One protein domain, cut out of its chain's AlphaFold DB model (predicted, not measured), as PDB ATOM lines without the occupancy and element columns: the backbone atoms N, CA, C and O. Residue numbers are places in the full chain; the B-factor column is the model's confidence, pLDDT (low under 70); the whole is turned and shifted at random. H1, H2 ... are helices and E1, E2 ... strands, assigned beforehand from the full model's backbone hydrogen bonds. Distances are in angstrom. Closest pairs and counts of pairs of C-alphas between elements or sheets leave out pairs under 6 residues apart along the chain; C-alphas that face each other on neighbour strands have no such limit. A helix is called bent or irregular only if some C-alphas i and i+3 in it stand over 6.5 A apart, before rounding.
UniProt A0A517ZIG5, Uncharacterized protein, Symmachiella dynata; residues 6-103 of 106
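AT A GLANCE: This is residues 6 to 103 of the 106 residues of an uncharacterized protein of Symmachiella dynata (UniProt A0A517ZIG5). A strongly twisted sheet of four strands, drawn out along the long E2 and E3 hairpin, has helices H3 and H4 packed over one face. H2 crosses H3 and H4 and reaches the sheet with its last residues, while the short H1 packs on H3, away from the sheet. The printed part has 98 residues with four named helices followed by four named strands; the sheet's order is E1, E2, E3, E4, all antiparallel, and the class is mixed, helices and strands. The whole is compact, with a radius of gyration of the C-alphas of 13.0 A and spans of 39 by 26 by 24 A.

IN THESE COORDINATES: The longest strands are E2, residues 70 to 81, 32.9 A from first to last C-alpha, and E3, residues 84 to 95, 34.8 A. E2 bends by 53 degrees at residue 78. The edge strands are E1, residues 63 to 67, 13.1 A, and E4, residues 98 to 102, 11.7 A, which ends with C-alpha 102 at (158.737, 128.585, 131.244). H3 is residues 31 to 46, 23.0 A, and H4 is residues 51 to 58, 10.4 A. H2, residues 13 to 29, 17.2 A, is irregular, with C-alphas 22 and 25 9.1 A apart, and has a kink of 115 degrees near residue 23. H1, residues 6 to 10, 6.1 A, begins with C-alpha 6 at (167.873, 115.074, 118.667).

HOW THE PARTS SIT: The strands form a meander, each the antiparallel neighbour of the one before, and each successive pair is a hairpin. Within hydrogen-bond range are N 72 and O 65, 2.8 A, between E1 and E2; N 94 and O 71, 2.7 A, between E2 and E3; and N 100 and O 93, 2.8 A, between E3 and E4. H3 and H4 are on the same face of the sheet. H4 lies over E3 at a height over the sheet of 9.7 A and runs along the strands, at 0 degrees to E3 on the local plane. The closest C-alphas of H3 and E4 are those of Ala 44 and Cys 99, 6.2 A apart. H2 only grazes the sheet, with residues 26 to 29; Gly 28 and Trp 77 of E2 have their C-alphas 4.0 A apart, the closest of the two elements. H3 is the hub, touching the three other helices. H3 and H4 form a helical hairpin at a shallow tilt of 26 degrees, opposite ways, closest at the C-alphas of Phe 33 and Leu 58, 7.1 A. H2 touches H4 at a steep tilt of 67 degrees, the same way, closest at the C-alphas of Ser 17 and Val 57, 4.3 A. H1 touches H3, closest at the C-alphas of Tyr 8 and Ser 39, 4.8 A, and is not on the sheet. In H1, H3 and H4 every O i to N i+4 pair is within hydrogen-bond range; in H2, 8 of 13 are.

THE WHOLE: The two C-alphas farthest apart, those of Pro 83 and Asn 96, are 40.8 A apart. The printed part has no cut, and each link between named elements is tight. The mean pLDDT of the printed part is 94.2, and no printed residue is under 70.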
ATOM      1  N   ASP A   6     167.608 116.492 118.413       93.00
ATOM      2  CA  ASP A   6     167.873 115.074 118.667       93.00
ATOM      3  C   ASP A   6     169.051 114.894 119.627       93.00
ATOM      4  O   ASP A   6     169.009 114.016 120.496       93.00
ATOM      5  N   TYR A   7     170.044 115.788 119.563       95.00
ATOM      6  CA  TYR A   7     171.067 115.903 120.598       95.00
ATOM      7  C   TYR A   7     170.438 116.091 121.983       95.00
ATOM      8  O   TYR A   7     170.700 115.300 122.885       95.00
ATOM      9  N   TYR A   8     169.558 117.082 122.162       95.44
ATOM     10  CA  TYR A   8     168.994 117.366 123.485       95.44
ATOM     11  C   TYR A   8     168.029 116.288 123.989       95.44
ATOM     12  O   TYR A   8     167.949 116.069 125.197       95.44
ATOM     13  N   ARG A   9     167.326 115.590 123.091       94.69
ATOM     14  CA  ARG A   9     166.476 114.440 123.450       94.69
ATOM     15  C   ARG A   9     167.272 113.229 123.922       94.69
ATOM     16  O   ARG A   9     166.774 112.462 124.738       94.69
ATOM     17  N   SER A  10     168.475 113.040 123.382       95.12
ATOM     18  CA  SER A  10     169.365 111.922 123.720       95.12
ATOM     19  C   SER A  10     170.443 112.289 124.744       95.12
ATOM     20  O   SER A  10     171.276 111.451 125.087       95.12
ATOM     21  N   PHE A  11     170.430 113.529 125.238       96.31
ATOM     22  CA  PHE A  11     171.390 114.028 126.207       96.31
ATOM     23  C   PHE A  11     171.279 113.270 127.534       96.31
ATOM     24  O   PHE A  11     170.195 113.113 128.099       96.31
ATOM     25  N   ASP A  12     172.420 112.815 128.043       96.56
ATOM     26  CA  ASP A  12     172.494 112.056 129.287       96.56
ATOM     27  C   ASP A  12     172.418 112.994 130.503       96.56
ATOM     28  O   ASP A  12     173.423 113.528 130.981       96.56
ATOM     29  N   LEU A  13     171.192 113.192 130.997       96.88
ATOM     30  CA  LEU A  13     170.899 114.034 132.157       96.88
ATOM     31  C   LEU A  13     171.504 113.502 133.465       96.88
ATOM     32  O   LEU A  13     171.767 114.296 134.367       96.88
ATOM     33  N   GLU A  14     171.755 112.196 133.572       97.19
ATOM     34  CA  GLU A  14     172.347 111.602 134.775       97.19
ATOM     35  C   GLU A  14     173.842 111.927 134.849       97.19
ATOM     36  O   GLU A  14     174.328 112.451 135.854       97.19
ATOM     37  N   SER A  15     174.567 111.720 133.747       96.56
ATOM     38  CA  SER A  15     175.970 112.142 133.650       96.56
ATOM     39  C   SER A  15     176.120 113.662 133.810       96.56
ATOM     40  O   SER A  15     177.075 114.139 134.432       96.56
ATOM     41  N   ALA A  16     175.170 114.440 133.279       96.62
ATOM     42  CA  ALA A  16     175.146 115.889 133.454       96.62
ATOM     43  C   ALA A  16     174.951 116.291 134.922       96.62
ATOM     44  O   ALA A  16     175.710 117.127 135.409       96.62
ATOM     45  N   SER A  17     174.006 115.666 135.634       97.75
ATOM     46  CA  SER A  17     173.759 115.894 137.066       97.75
ATOM     47  C   SER A  17     175.036 115.739 137.894       97.75
ATOM     48  O   SER A  17     175.436 116.658 138.609       97.75
ATOM     49  N   GLN A  18     175.746 114.623 137.717       97.81
ATOM     50  CA  GLN A  18     176.981 114.339 138.453       97.81
ATOM     51  C   GLN A  18     178.062 115.392 138.186       97.81
ATOM     52  O   GLN A  18     178.773 115.821 139.096       97.81
ATOM     53  N   LYS A  19     178.182 115.843 136.932       96.56
ATOM     54  CA  LYS A  19     179.131 116.899 136.566       96.56
ATOM     55  C   LYS A  19     178.728 118.252 137.157       96.56
ATOM     56  O   LYS A  19     179.585 118.972 137.658       96.56
ATOM     57  N   ILE A  20     177.442 118.591 137.119       96.75
ATOM     58  CA  ILE A  20     176.883 119.820 137.695       96.75
ATOM     59  C   ILE A  20     177.111 119.865 139.209       96.75
ATOM     60  O   ILE A  20     177.531 120.897 139.731       96.75
ATOM     61  N   GLU A  21     176.910 118.747 139.905       95.88
ATOM     62  CA  GLU A  21     177.177 118.636 141.338       95.88
ATOM     63  C   GLU A  21     178.654 118.908 141.664       95.88
ATOM     64  O   GLU A  21     178.954 119.690 142.567       95.88
ATOM     65  N   GLN A  22     179.581 118.341 140.883       96.19
ATOM     66  CA  GLN A  22     181.023 118.568 141.050       96.19
ATOM     67  C   GLN A  22     181.437 120.030 140.833       96.19
ATOM     68  O   GLN A  22     182.408 120.482 141.440       96.19
ATOM     69  N   LEU A  23     180.715 120.774 139.989       94.12
ATOM     70  CA  LEU A  23     180.980 122.194 139.733       94.12
ATOM     71  C   LEU A  23     180.541 123.101 140.893       94.12
ATOM     72  O   LEU A  23     181.053 124.213 141.028       94.12
ATOM     73  N   GLY A  24     179.603 122.657 141.736       92.06
ATOM     74  CA  GLY A  24     179.147 123.409 142.903       92.06
ATOM     75  C   GLY A  24     178.625 124.807 142.545       92.06
ATOM     76  O   GLY A  24     177.646 124.947 141.812       92.06
ATOM     77  N   SER A  25     179.266 125.854 143.074       89.12
ATOM     78  CA  SER A  25     178.870 127.251 142.834       89.12
ATOM     79  C   SER A  25     179.094 127.722 141.396       89.12
ATOM     80  O   SER A  25     178.430 128.660 140.969       89.12
ATOM     81  N   ASP A  26     179.980 127.066 140.642       91.25
ATOM     82  CA  ASP A  26     180.331 127.468 139.274       91.25
ATOM     83  C   ASP A  26     179.483 126.765 138.208       91.25
ATOM     84  O   ASP A  26     179.680 126.993 137.014       91.25
ATOM     85  N   ARG A  27     178.514 125.936 138.620       92.06
ATOM     86  CA  ARG A  27     177.657 125.148 137.719       92.06
ATOM     87  C   ARG A  27     177.069 125.967 136.570       92.06
ATOM     88  O   ARG A  27     177.112 125.519 135.433       92.06
ATOM     89  N   GLY A  28     176.594 127.182 136.853       90.06
ATOM     90  CA  GLY A  28     175.940 128.039 135.869       90.06
ATOM     91  C   GLY A  28     176.886 128.499 134.764       90.06
ATOM     92  O   GLY A  28     176.434 128.771 133.664       90.06
ATOM     93  N   ASN A  29     178.196 128.539 135.009       88.56
ATOM     94  CA  ASN A  29     179.184 129.021 134.043       88.56
ATOM     95  C   ASN A  29     179.704 127.934 133.090       88.56
ATOM     96  O   ASN A  29     180.572 128.216 132.264       88.56
ATOM     97  N   HIS A  30     179.219 126.698 133.216       91.62
ATOM     98  CA  HIS A  30     179.683 125.567 132.422       91.62
ATOM     99  C   HIS A  30     178.631 125.149 131.383       91.62
ATOM    100  O   HIS A  30     177.448 125.035 131.694       91.62
ATOM    101  N   ASP A  31     179.075 124.840 130.161       90.38
ATOM    102  CA  ASP A  31     178.212 124.476 129.019       90.38
ATOM    103  C   ASP A  31     177.196 123.354 129.316       90.38
ATOM    104  O   ASP A  31     176.031 123.452 128.935       90.38
ATOM    105  N   VAL A  32     177.609 122.329 130.070       93.94
ATOM    106  CA  VAL A  32     176.775 121.203 130.512       93.94
ATOM    107  C   VAL A  32     175.502 121.651 131.231       93.94
ATOM    108  O   VAL A  32     174.479 120.981 131.132       93.94
ATOM    109  N   PHE A  33     175.542 122.779 131.941       95.75
ATOM    110  CA  PHE A  33     174.393 123.296 132.672       95.75
ATOM    111  C   PHE A  33     173.357 123.905 131.724       95.75
ATOM    112  O   PHE A  33     172.166 123.622 131.850       95.75
ATOM    113  N   GLY A  34     173.813 124.660 130.720       93.44
ATOM    114  CA  GLY A  34     172.959 125.148 129.637       93.44
ATOM    115  C   GLY A  34     172.342 124.000 128.833       93.44
ATOM    116  O   GLY A  34     171.140 124.015 128.563       93.44
ATOM    117  N   ASP A  35     173.129 122.964 128.526       94.44
ATOM    118  CA  ASP A  35     172.633 121.771 127.827       94.44
ATOM    119  C   ASP A  35     171.563 121.032 128.636       94.44
ATOM    120  O   ASP A  35     170.501 120.699 128.107       94.44
ATOM    121  N   ALA A  36     171.799 120.846 129.937       96.81
ATOM    122  CA  ALA A  36     170.841 120.221 130.839       96.81
ATOM    123  C   ALA A  36     169.524 121.011 130.926       96.81
ATOM    124  O   ALA A  36     168.447 120.413 130.890       96.81
ATOM    125  N   ILE A  37     169.589 122.349 130.979       96.00
ATOM    126  CA  ILE A  37     168.400 123.212 130.937       96.00
ATOM    127  C   ILE A  37     167.601 122.970 129.651       96.00
ATOM    128  O   ILE A  37     166.389 122.751 129.720       96.00
ATOM    129  N   GLN A  38     168.251 122.987 128.485       94.56
ATOM    130  CA  GLN A  38     167.560 122.802 127.205       94.56
ATOM    131  C   GLN A  38     166.928 121.414 127.089       94.56
ATOM    132  O   GLN A  38     165.764 121.293 126.697       94.56
ATOM    133  N   SER A  39     167.646 120.370 127.504       96.50
ATOM    134  CA  SER A  39     167.121 119.006 127.548       96.50
ATOM    135  C   SER A  39     165.914 118.868 128.474       96.50
ATOM    136  O   SER A  39     164.921 118.257 128.081       96.50
ATOM    137  N   LEU A  40     165.931 119.490 129.659       97.31
ATOM    138  CA  LEU A  40     164.779 119.494 130.570       97.31
ATOM    139  C   LEU A  40     163.578 120.255 129.997       97.31
ATOM    140  O   LEU A  40     162.441 119.820 130.175       97.31
ATOM    141  N   LEU A  41     163.798 121.365 129.287       94.81
ATOM    142  CA  LEU A  41     162.721 122.110 128.627       94.81
ATOM    143  C   LEU A  41     162.076 121.309 127.495       94.81
ATOM    144  O   LEU A  41     160.857 121.348 127.332       94.81
ATOM    145  N   ILE A  42     162.878 120.584 126.717       94.94
ATOM    146  CA  ILE A  42     162.374 119.692 125.669       94.94
ATOM    147  C   ILE A  42     161.613 118.528 126.305       94.94
ATOM    148  O   ILE A  42     160.470 118.277 125.926       94.94
ATOM    149  N   ALA A  43     162.178 117.899 127.339       95.50
ATOM    150  CA  ALA A  43     161.509 116.838 128.082       95.50
ATOM    151  C   ALA A  43     160.165 117.302 128.662       95.50
ATOM    152  O   ALA A  43     159.177 116.594 128.514       95.50
ATOM    153  N   ALA A  44     160.084 118.504 129.239       94.44
ATOM    154  CA  ALA A  44     158.846 119.049 129.803       94.44
ATOM    155  C   ALA A  44     157.766 119.360 128.750       94.44
ATOM    156  O   ALA A  44     156.581 119.411 129.077       94.44
ATOM    157  N   LYS A  45     158.149 119.568 127.481       92.88
ATOM    158  CA  LYS A  45     157.195 119.709 126.364       92.88
ATOM    159  C   LYS A  45     156.657 118.364 125.881       92.88
ATOM    160  O   LYS A  45     155.556 118.312 125.341       92.88
ATOM    161  N   GLU A  46     157.442 117.302 126.028       93.69
ATOM    162  CA  GLU A  46     157.146 115.980 125.467       93.69
ATOM    163  C   GLU A  46     156.563 115.010 126.509       93.69
ATOM    164  O   GLU A  46     155.814 114.099 126.154       93.69
ATOM    165  N   ARG A  47     156.867 115.206 127.796       94.56
ATOM    166  CA  ARG A  47     156.406 114.371 128.909       94.56
ATOM    167  C   ARG A  47     156.278 115.150 130.217       94.56
ATOM    168  O   ARG A  47     156.715 116.287 130.352       94.56
ATOM    169  N   TYR A  48     155.717 114.483 131.220       94.38
ATOM    170  CA  TYR A  48     155.701 114.975 132.592       94.38
ATOM    171  C   TYR A  48     157.121 114.941 133.189       94.38
ATOM    172  O   TYR A  48     157.782 113.898 133.164       94.38
ATOM    173  N   VAL A  49     157.581 116.084 133.703       96.75
ATOM    174  CA  VAL A  49     158.871 116.247 134.394       96.75
ATOM    175  C   VAL A  49     158.587 116.754 135.802       96.75
ATOM    176  O   VAL A  49     158.089 117.870 135.980       96.75
ATOM    177  N   GLU A  50     158.895 115.943 136.808       97.31
ATOM    178  CA  GLU A  50     158.722 116.327 138.208       97.31
ATOM    179  C   GLU A  50     159.759 117.367 138.641       97.31
ATOM    180  O   GLU A  50     160.876 117.449 138.127       97.31
ATOM    181  N   ASN A  51     159.409 118.167 139.644       95.50
ATOM    182  CA  ASN A  51     160.327 119.145 140.214       95.50
ATOM    183  C   ASN A  51     161.545 118.488 140.898       95.50
ATOM    184  O   ASN A  51     162.607 119.104 140.995       95.50
ATOM    185  N   THR A  52     161.399 117.241 141.345       97.12
ATOM    186  CA  THR A  52     162.459 116.387 141.888       97.12
ATOM    187  C   THR A  52     163.497 116.079 140.820       97.12
ATOM    188  O   THR A  52     164.684 116.202 141.099       97.12
ATOM    189  N   GLU A  53     163.069 115.783 139.592       97.12
ATOM    190  CA  GLU A  53     163.951 115.535 138.451       97.12
ATOM    191  C   GLU A  53     164.747 116.791 138.080       97.12
ATOM    192  O   GLU A  53     165.967 116.733 137.949       97.12
ATOM    193  N   ILE A  54     164.090 117.956 138.014       97.00
ATOM    194  CA  ILE A  54     164.790 119.230 137.772       97.00
ATOM    195  C   ILE A  54     165.855 119.467 138.847       97.00
ATOM    196  O   ILE A  54     166.987 119.824 138.528       97.00
ATOM    197  N   ARG A  55     165.508 119.265 140.123       96.50
ATOM    198  CA  ARG A  55     166.447 119.434 141.244       96.50
ATOM    199  C   ARG A  55     167.574 118.419 141.242       96.50
ATOM    200  O   ARG A  55     168.670 118.764 141.667       96.50
ATOM    201  N   HIS A  56     167.299 117.193 140.819       97.38
ATOM    202  CA  HIS A  56     168.305 116.147 140.685       97.38
ATOM    203  C   HIS A  56     169.338 116.538 139.632       97.38
ATOM    204  O   HIS A  56     170.534 116.472 139.885       97.38
ATOM    205  N   VAL A  57     168.889 117.032 138.477       97.50
ATOM    206  CA  VAL A  57     169.783 117.404 137.375       97.50
ATOM    207  C   VAL A  57     170.513 118.719 137.637       97.50
ATOM    208  O   VAL A  57     171.731 118.789 137.518       97.50
ATOM    209  N   LEU A  58     169.775 119.782 137.959       97.25
ATOM    210  CA  LEU A  58     170.337 121.131 138.033       97.25
ATOM    211  C   LEU A  58     170.816 121.494 139.439       97.25
ATOM    212  O   LEU A  58     171.569 122.450 139.593       97.25
ATOM    213  N   GLY A  59     170.394 120.778 140.478       96.12
ATOM    214  CA  GLY A  59     170.593 121.174 141.870       96.12
ATOM    215  C   GLY A  59     169.530 122.163 142.362       96.12
ATOM    216  O   GLY A  59     168.423 122.259 141.833       96.12
ATOM    217  N   LYS A  60     169.839 122.918 143.424       95.81
ATOM    218  CA  LYS A  60     168.898 123.906 143.987       95.81
ATOM    219  C   LYS A  60     168.720 125.092 143.029       95.81
ATOM    220  O   LYS A  60     169.720 125.536 142.487       95.81
ATOM    221  N   PRO A  61     167.524 125.658 142.839       96.88
ATOM    222  CA  PRO A  61     167.379 126.899 142.074       96.88
ATOM    223  C   PRO A  61     168.106 128.062 142.755       96.88
ATOM    224  O   PRO A  61     168.211 128.090 143.984       96.88
ATOM    225  N   ASP A  62     168.586 129.020 141.963       96.56
ATOM    226  CA  ASP A  62     169.249 130.226 142.474       96.56
ATOM    227  C   ASP A  62     168.234 131.149 143.152       96.56
ATOM    228  O   ASP A  62     168.524 131.770 144.179       96.56
ATOM    229  N   ARG A  63     167.006 131.202 142.615       97.00
ATOM    230  CA  ARG A  63     165.879 131.925 143.219       97.00
ATOM    231  C   ARG A  63     164.580 131.132 143.080       97.00
ATOM    232  O   ARG A  63     164.348 130.454 142.083       97.00
ATOM    233  N   ILE A  64     163.713 131.245 144.088       96.69
ATOM    234  CA  ILE A  64     162.334 130.740 144.045       96.69
ATOM    235  C   ILE A  64     161.394 131.920 144.262       96.69
ATOM    236  O   ILE A  64     161.441 132.571 145.307       96.69
ATOM    237  N   LYS A  65     160.526 132.175 143.285       95.56
ATOM    238  CA  LYS A  65     159.435 133.154 143.369       95.56
ATOM    239  C   LYS A  65     158.098 132.420 143.394       95.56
ATOM    240  O   LYS A  65     158.014 131.255 143.016       95.56
ATOM    241  N   LYS A  66     157.043 133.090 143.849       94.62
ATOM    242  CA  LYS A  66     155.670 132.575 143.785       94.62
ATOM    243  C   LYS A  66     154.834 133.513 142.936       94.62
ATOM    244  O   LYS A  66     154.950 134.724 143.095       94.62
ATOM    245  N   ASN A  67     153.997 132.951 142.077       92.94
ATOM    246  CA  ASN A  67     153.008 133.684 141.295       92.94
ATOM    247  C   ASN A  67     151.630 133.027 141.444       92.94
ATOM    248  O   ASN A  67     151.454 132.071 142.204       92.94
ATOM    249  N   HIS A  68     150.637 133.537 140.719       90.88
ATOM    250  CA  HIS A  68     149.267 133.027 140.780       90.88
ATOM    251  C   HIS A  68     149.120 131.577 140.269       90.88
ATOM    252  O   HIS A  68     148.113 130.930 140.554       90.88
ATOM    253  N   ARG A  69     150.112 131.056 139.532       91.31
ATOM    254  CA  ARG A  69     150.113 129.705 138.944       91.31
ATOM    255  C   ARG A  69     150.857 128.679 139.801       91.31
ATOM    256  O   ARG A  69     150.566 127.491 139.694       91.31
ATOM    257  N   GLY A  70     151.795 129.108 140.645       93.44
ATOM    258  CA  GLY A  70     152.598 128.222 141.484       93.44
ATOM    259  C   GLY A  70     153.935 128.838 141.887       93.44
ATOM    260  O   GLY A  70     154.005 129.998 142.295       93.44
ATOM    261  N   GLU A  71     155.004 128.050 141.791       96.38
ATOM    262  CA  GLU A  71     156.373 128.510 142.049       96.38
ATOM    263  C   GLU A  71     157.122 128.727 140.736       96.38
ATOM    264  O   GLU A  71     156.934 127.982 139.779       96.38
ATOM    265  N   VAL A  72     158.003 129.719 140.699       97.38
ATOM    266  CA  VAL A  72     158.940 129.952 139.601       97.38
ATOM    267  C   VAL A  72     160.338 129.687 140.130       97.38
ATOM    268  O   VAL A  72     160.776 130.332 141.085       97.38
ATOM    269  N   TRP A  73     161.011 128.701 139.552       97.50
ATOM    270  CA  TRP A  73     162.372 128.315 139.906       97.50
ATOM    271  C   TRP A  73     163.327 128.881 138.863       97.50
ATOM    272  O   TRP A  73     163.294 128.483 137.701       97.50
ATOM    273  N   GLU A  74     164.161 129.822 139.281       97.31
ATOM    274  CA  GLU A  74     165.107 130.508 138.407       97.31
ATOM    275  C   GLU A  74     166.493 129.883 138.540       97.31
ATOM    276  O   GLU A  74     167.001 129.729 139.656       97.31
ATOM    277  N   TYR A  75     167.087 129.552 137.395       96.94
ATOM    278  CA  TYR A  75     168.463 129.077 137.287       96.94
ATOM    279  C   TYR A  75     169.274 130.042 136.435       96.94
ATOM    280  O   TYR A  75     168.933 130.273 135.272       96.94
ATOM    281  N   ASP A  76     170.333 130.587 137.017       96.00
ATOM    282  CA  ASP A  76     171.282 131.462 136.347       96.00
ATOM    283  C   ASP A  76     172.344 130.628 135.641       96.00
ATOM    284  O   ASP A  76     172.893 129.670 136.191       96.00
ATOM    285  N   TRP A  77     172.639 130.999 134.404       94.50
ATOM    286  CA  TRP A  77     173.645 130.332 133.600       94.50
ATOM    287  C   TRP A  77     174.353 131.314 132.682       94.50
ATOM    288  O   TRP A  77     173.829 132.372 132.339       94.50
ATOM    289  N   SER A  78     175.561 130.956 132.285       90.31
ATOM    290  CA  SER A  78     176.391 131.716 131.372       90.31
ATOM    291  C   SER A  78     176.787 130.832 130.211       90.31
ATOM    292  O   SER A  78     177.042 129.639 130.370       90.31
ATOM    293  N   ASP A  79     176.879 131.436 129.040       85.25
ATOM    294  CA  ASP A  79     177.312 130.756 127.832       85.25
ATOM    295  C   ASP A  79     178.048 131.741 126.920       85.25
ATOM    296  O   ASP A  79     178.194 132.932 127.222       85.25
ATOM    297  N   THR A  80     178.598 131.225 125.827       83.75
ATOM    298  CA  THR A  80     179.447 131.982 124.919       83.75
ATOM    299  C   THR A  80     178.902 131.919 123.501       83.75
ATOM    300  O   THR A  80     178.862 130.861 122.875       83.75
ATOM    301  N   TYR A  81     178.548 133.077 122.945       78.88
ATOM    302  CA  TYR A  81     178.240 133.223 121.526       78.88
ATOM    303  C   TYR A  81     179.433 133.860 120.805       78.88
ATOM    304  O   TYR A  81     179.629 135.079 120.814       78.88
ATOM    305  N   GLY A  82     180.277 133.023 120.196       82.44
ATOM    306  CA  GLY A  82     181.523 133.477 119.575       82.44
ATOM    307  C   GLY A  82     182.506 134.014 120.628       82.44
ATOM    308  O   GLY A  82     182.898 133.247 121.499       82.44
ATOM    309  N   PRO A  83     182.938 135.290 120.569       88.00
ATOM    310  CA  PRO A  83     183.784 135.893 121.603       88.00
ATOM    311  C   PRO A  83     182.988 136.497 122.775       88.00
ATOM    312  O   PRO A  83     183.588 137.040 123.700       88.00
ATOM    313  N   ILE A  84     181.653 136.489 122.714       86.56
ATOM    314  CA  ILE A  84     180.801 137.188 123.677       86.56
ATOM    315  C   ILE A  84     180.345 136.206 124.748       86.56
ATOM    316  O   ILE A  84     179.582 135.285 124.460       86.56
ATOM    317  N   HIS A  85     180.770 136.451 125.983       86.06
ATOM    318  CA  HIS A  85     180.181 135.830 127.162       86.06
ATOM    319  C   HIS A  85     178.902 136.567 127.549       86.06
ATOM    320  O   HIS A  85     178.890 137.799 127.619       86.06
ATOM    321  N   TYR A  86     177.841 135.817 127.814       89.12
ATOM    322  CA  TYR A  86     176.583 136.358 128.308       89.12
ATOM    323  C   TYR A  86     176.063 135.510 129.463       89.12
ATOM    324  O   TYR A  86     176.310 134.309 129.528       89.12
ATOM    325  N   THR A  87     175.344 136.161 130.368       91.75
ATOM    326  CA  THR A  87     174.601 135.535 131.463       91.75
ATOM    327  C   THR A  87     173.118 135.600 131.136       91.75
ATOM    328  O   THR A  87     172.639 136.617 130.630       91.75
ATOM    329  N   SER A  88     172.385 134.547 131.456       93.56
ATOM    330  CA  SER A  88     170.944 134.446 131.293       93.56
ATOM    331  C   SER A  88     170.331 133.724 132.490       93.56
ATOM    332  O   SER A  88     171.031 133.144 133.321       93.56
ATOM    333  N   THR A  89     169.008 133.757 132.574       95.44
ATOM    334  CA  THR A  89     168.239 133.064 133.604       95.44
ATOM    335  C   THR A  89     167.128 132.279 132.933       95.44
ATOM    336  O   THR A  89     166.417 132.806 132.079       95.44
ATOM    337  N   THR A  90     166.932 131.028 133.342       96.56
ATOM    338  CA  THR A  90     165.792 130.225 132.892       96.56
ATOM    339  C   THR A  90     164.768 130.075 134.017       96.56
ATOM    340  O   THR A  90     165.072 129.429 135.024       96.56
ATOM    341  N   PRO A  91     163.560 130.658 133.872       96.88
ATOM    342  CA  PRO A  91     162.511 130.567 134.878       96.88
ATOM    343  C   PRO A  91     161.591 129.369 134.608       96.88
ATOM    344  O   PRO A  91     160.670 129.448 133.799       96.88
ATOM    345  N   PHE A  92     161.803 128.247 135.296       96.81
ATOM    346  CA  PHE A  92     160.888 127.106 135.227       96.81
ATOM    347  C   PHE A  92     159.620 127.384 136.040       96.81
ATOM    348  O   PHE A  92     159.688 127.636 137.244       96.81
ATOM    349  N   GLN A  93     158.453 127.286 135.406       96.94
ATOM    350  CA  GLN A  93     157.170 127.329 136.099       96.94
ATOM    351  C   GLN A  93     156.872 125.953 136.698       96.94
ATOM    352  O   GLN A  93     156.686 124.979 135.974       96.94
ATOM    353  N   ILE A  94     156.771 125.879 138.022       96.69
ATOM    354  CA  ILE A  94     156.417 124.668 138.758       96.69
ATOM    355  C   ILE A  94     154.961 124.760 139.224       96.69
ATOM    356  O   ILE A  94     154.591 125.651 139.993       96.69
ATOM    357  N   MET A  95     154.133 123.823 138.766       95.00
ATOM    358  CA  MET A  95     152.717 123.698 139.125       95.00
ATOM    359  C   MET A  95     152.443 122.271 139.594       95.00
ATOM    360  O   MET A  95     152.813 121.316 138.919       95.00
ATOM    361  N   ASN A  96     151.788 122.113 140.750       92.81
ATOM    362  CA  ASN A  96     151.433 120.800 141.307       92.81
ATOM    363  C   ASN A  96     152.612 119.803 141.352       92.81
ATOM    364  O   ASN A  96     152.444 118.623 141.062       92.81
ATOM    365  N   GLY A  97     153.813 120.289 141.687       92.00
ATOM    366  CA  GLY A  97     155.014 119.454 141.813       92.00
ATOM    367  C   GLY A  97     155.749 119.139 140.506       92.00
ATOM    368  O   GLY A  97     156.737 118.417 140.554       92.00
ATOM    369  N   ALA A  98     155.342 119.697 139.363       94.69
ATOM    370  CA  ALA A  98     155.982 119.435 138.074       94.69
ATOM    371  C   ALA A  98     156.239 120.691 137.247       94.69
ATOM    372  O   ALA A  98     155.641 121.743 137.468       94.69
ATOM    373  N   CYS A  99     157.141 120.545 136.282       94.75
ATOM    374  CA  CYS A  99     157.456 121.551 135.287       94.75
ATOM    375  C   CYS A  99     156.285 121.753 134.321       94.75
ATOM    376  O   CYS A  99     155.900 120.834 133.602       94.75
ATOM    377  N   ALA A 100     155.755 122.971 134.274       93.56
ATOM    378  CA  ALA A 100     154.738 123.404 133.321       93.56
ATOM    379  C   ALA A 100     155.333 124.194 132.137       93.56
ATOM    380  O   ALA A 100     154.586 124.770 131.347       93.56
ATOM    381  N   GLY A 101     156.666 124.238 132.019       92.50
ATOM    382  CA  GLY A 101     157.396 125.011 131.015       92.50
ATOM    383  C   GLY A 101     158.084 126.241 131.606       92.50
ATOM    384  O   GLY A 101     158.547 126.217 132.747       92.50
ATOM    385  N   LEU A 102     158.174 127.307 130.811       94.81
ATOM    386  CA  LEU A 102     158.737 128.585 131.244       94.81
ATOM    387  C   LEU A 102     157.659 129.447 131.905       94.81
ATOM    388  O   LEU A 102     156.498 129.401 131.499       94.81
ATOM    389  N   ALA A 103     158.040 130.213 132.925       93.81
ATOM    390  CA  ALA A 103     157.174 131.249 133.466       93.81
ATOM    391  C   ALA A 103     157.087 132.421 132.480       93.81
ATOM    392  O   ALA A 103     158.095 132.807 131.885       93.81
TER     393      ALA A 103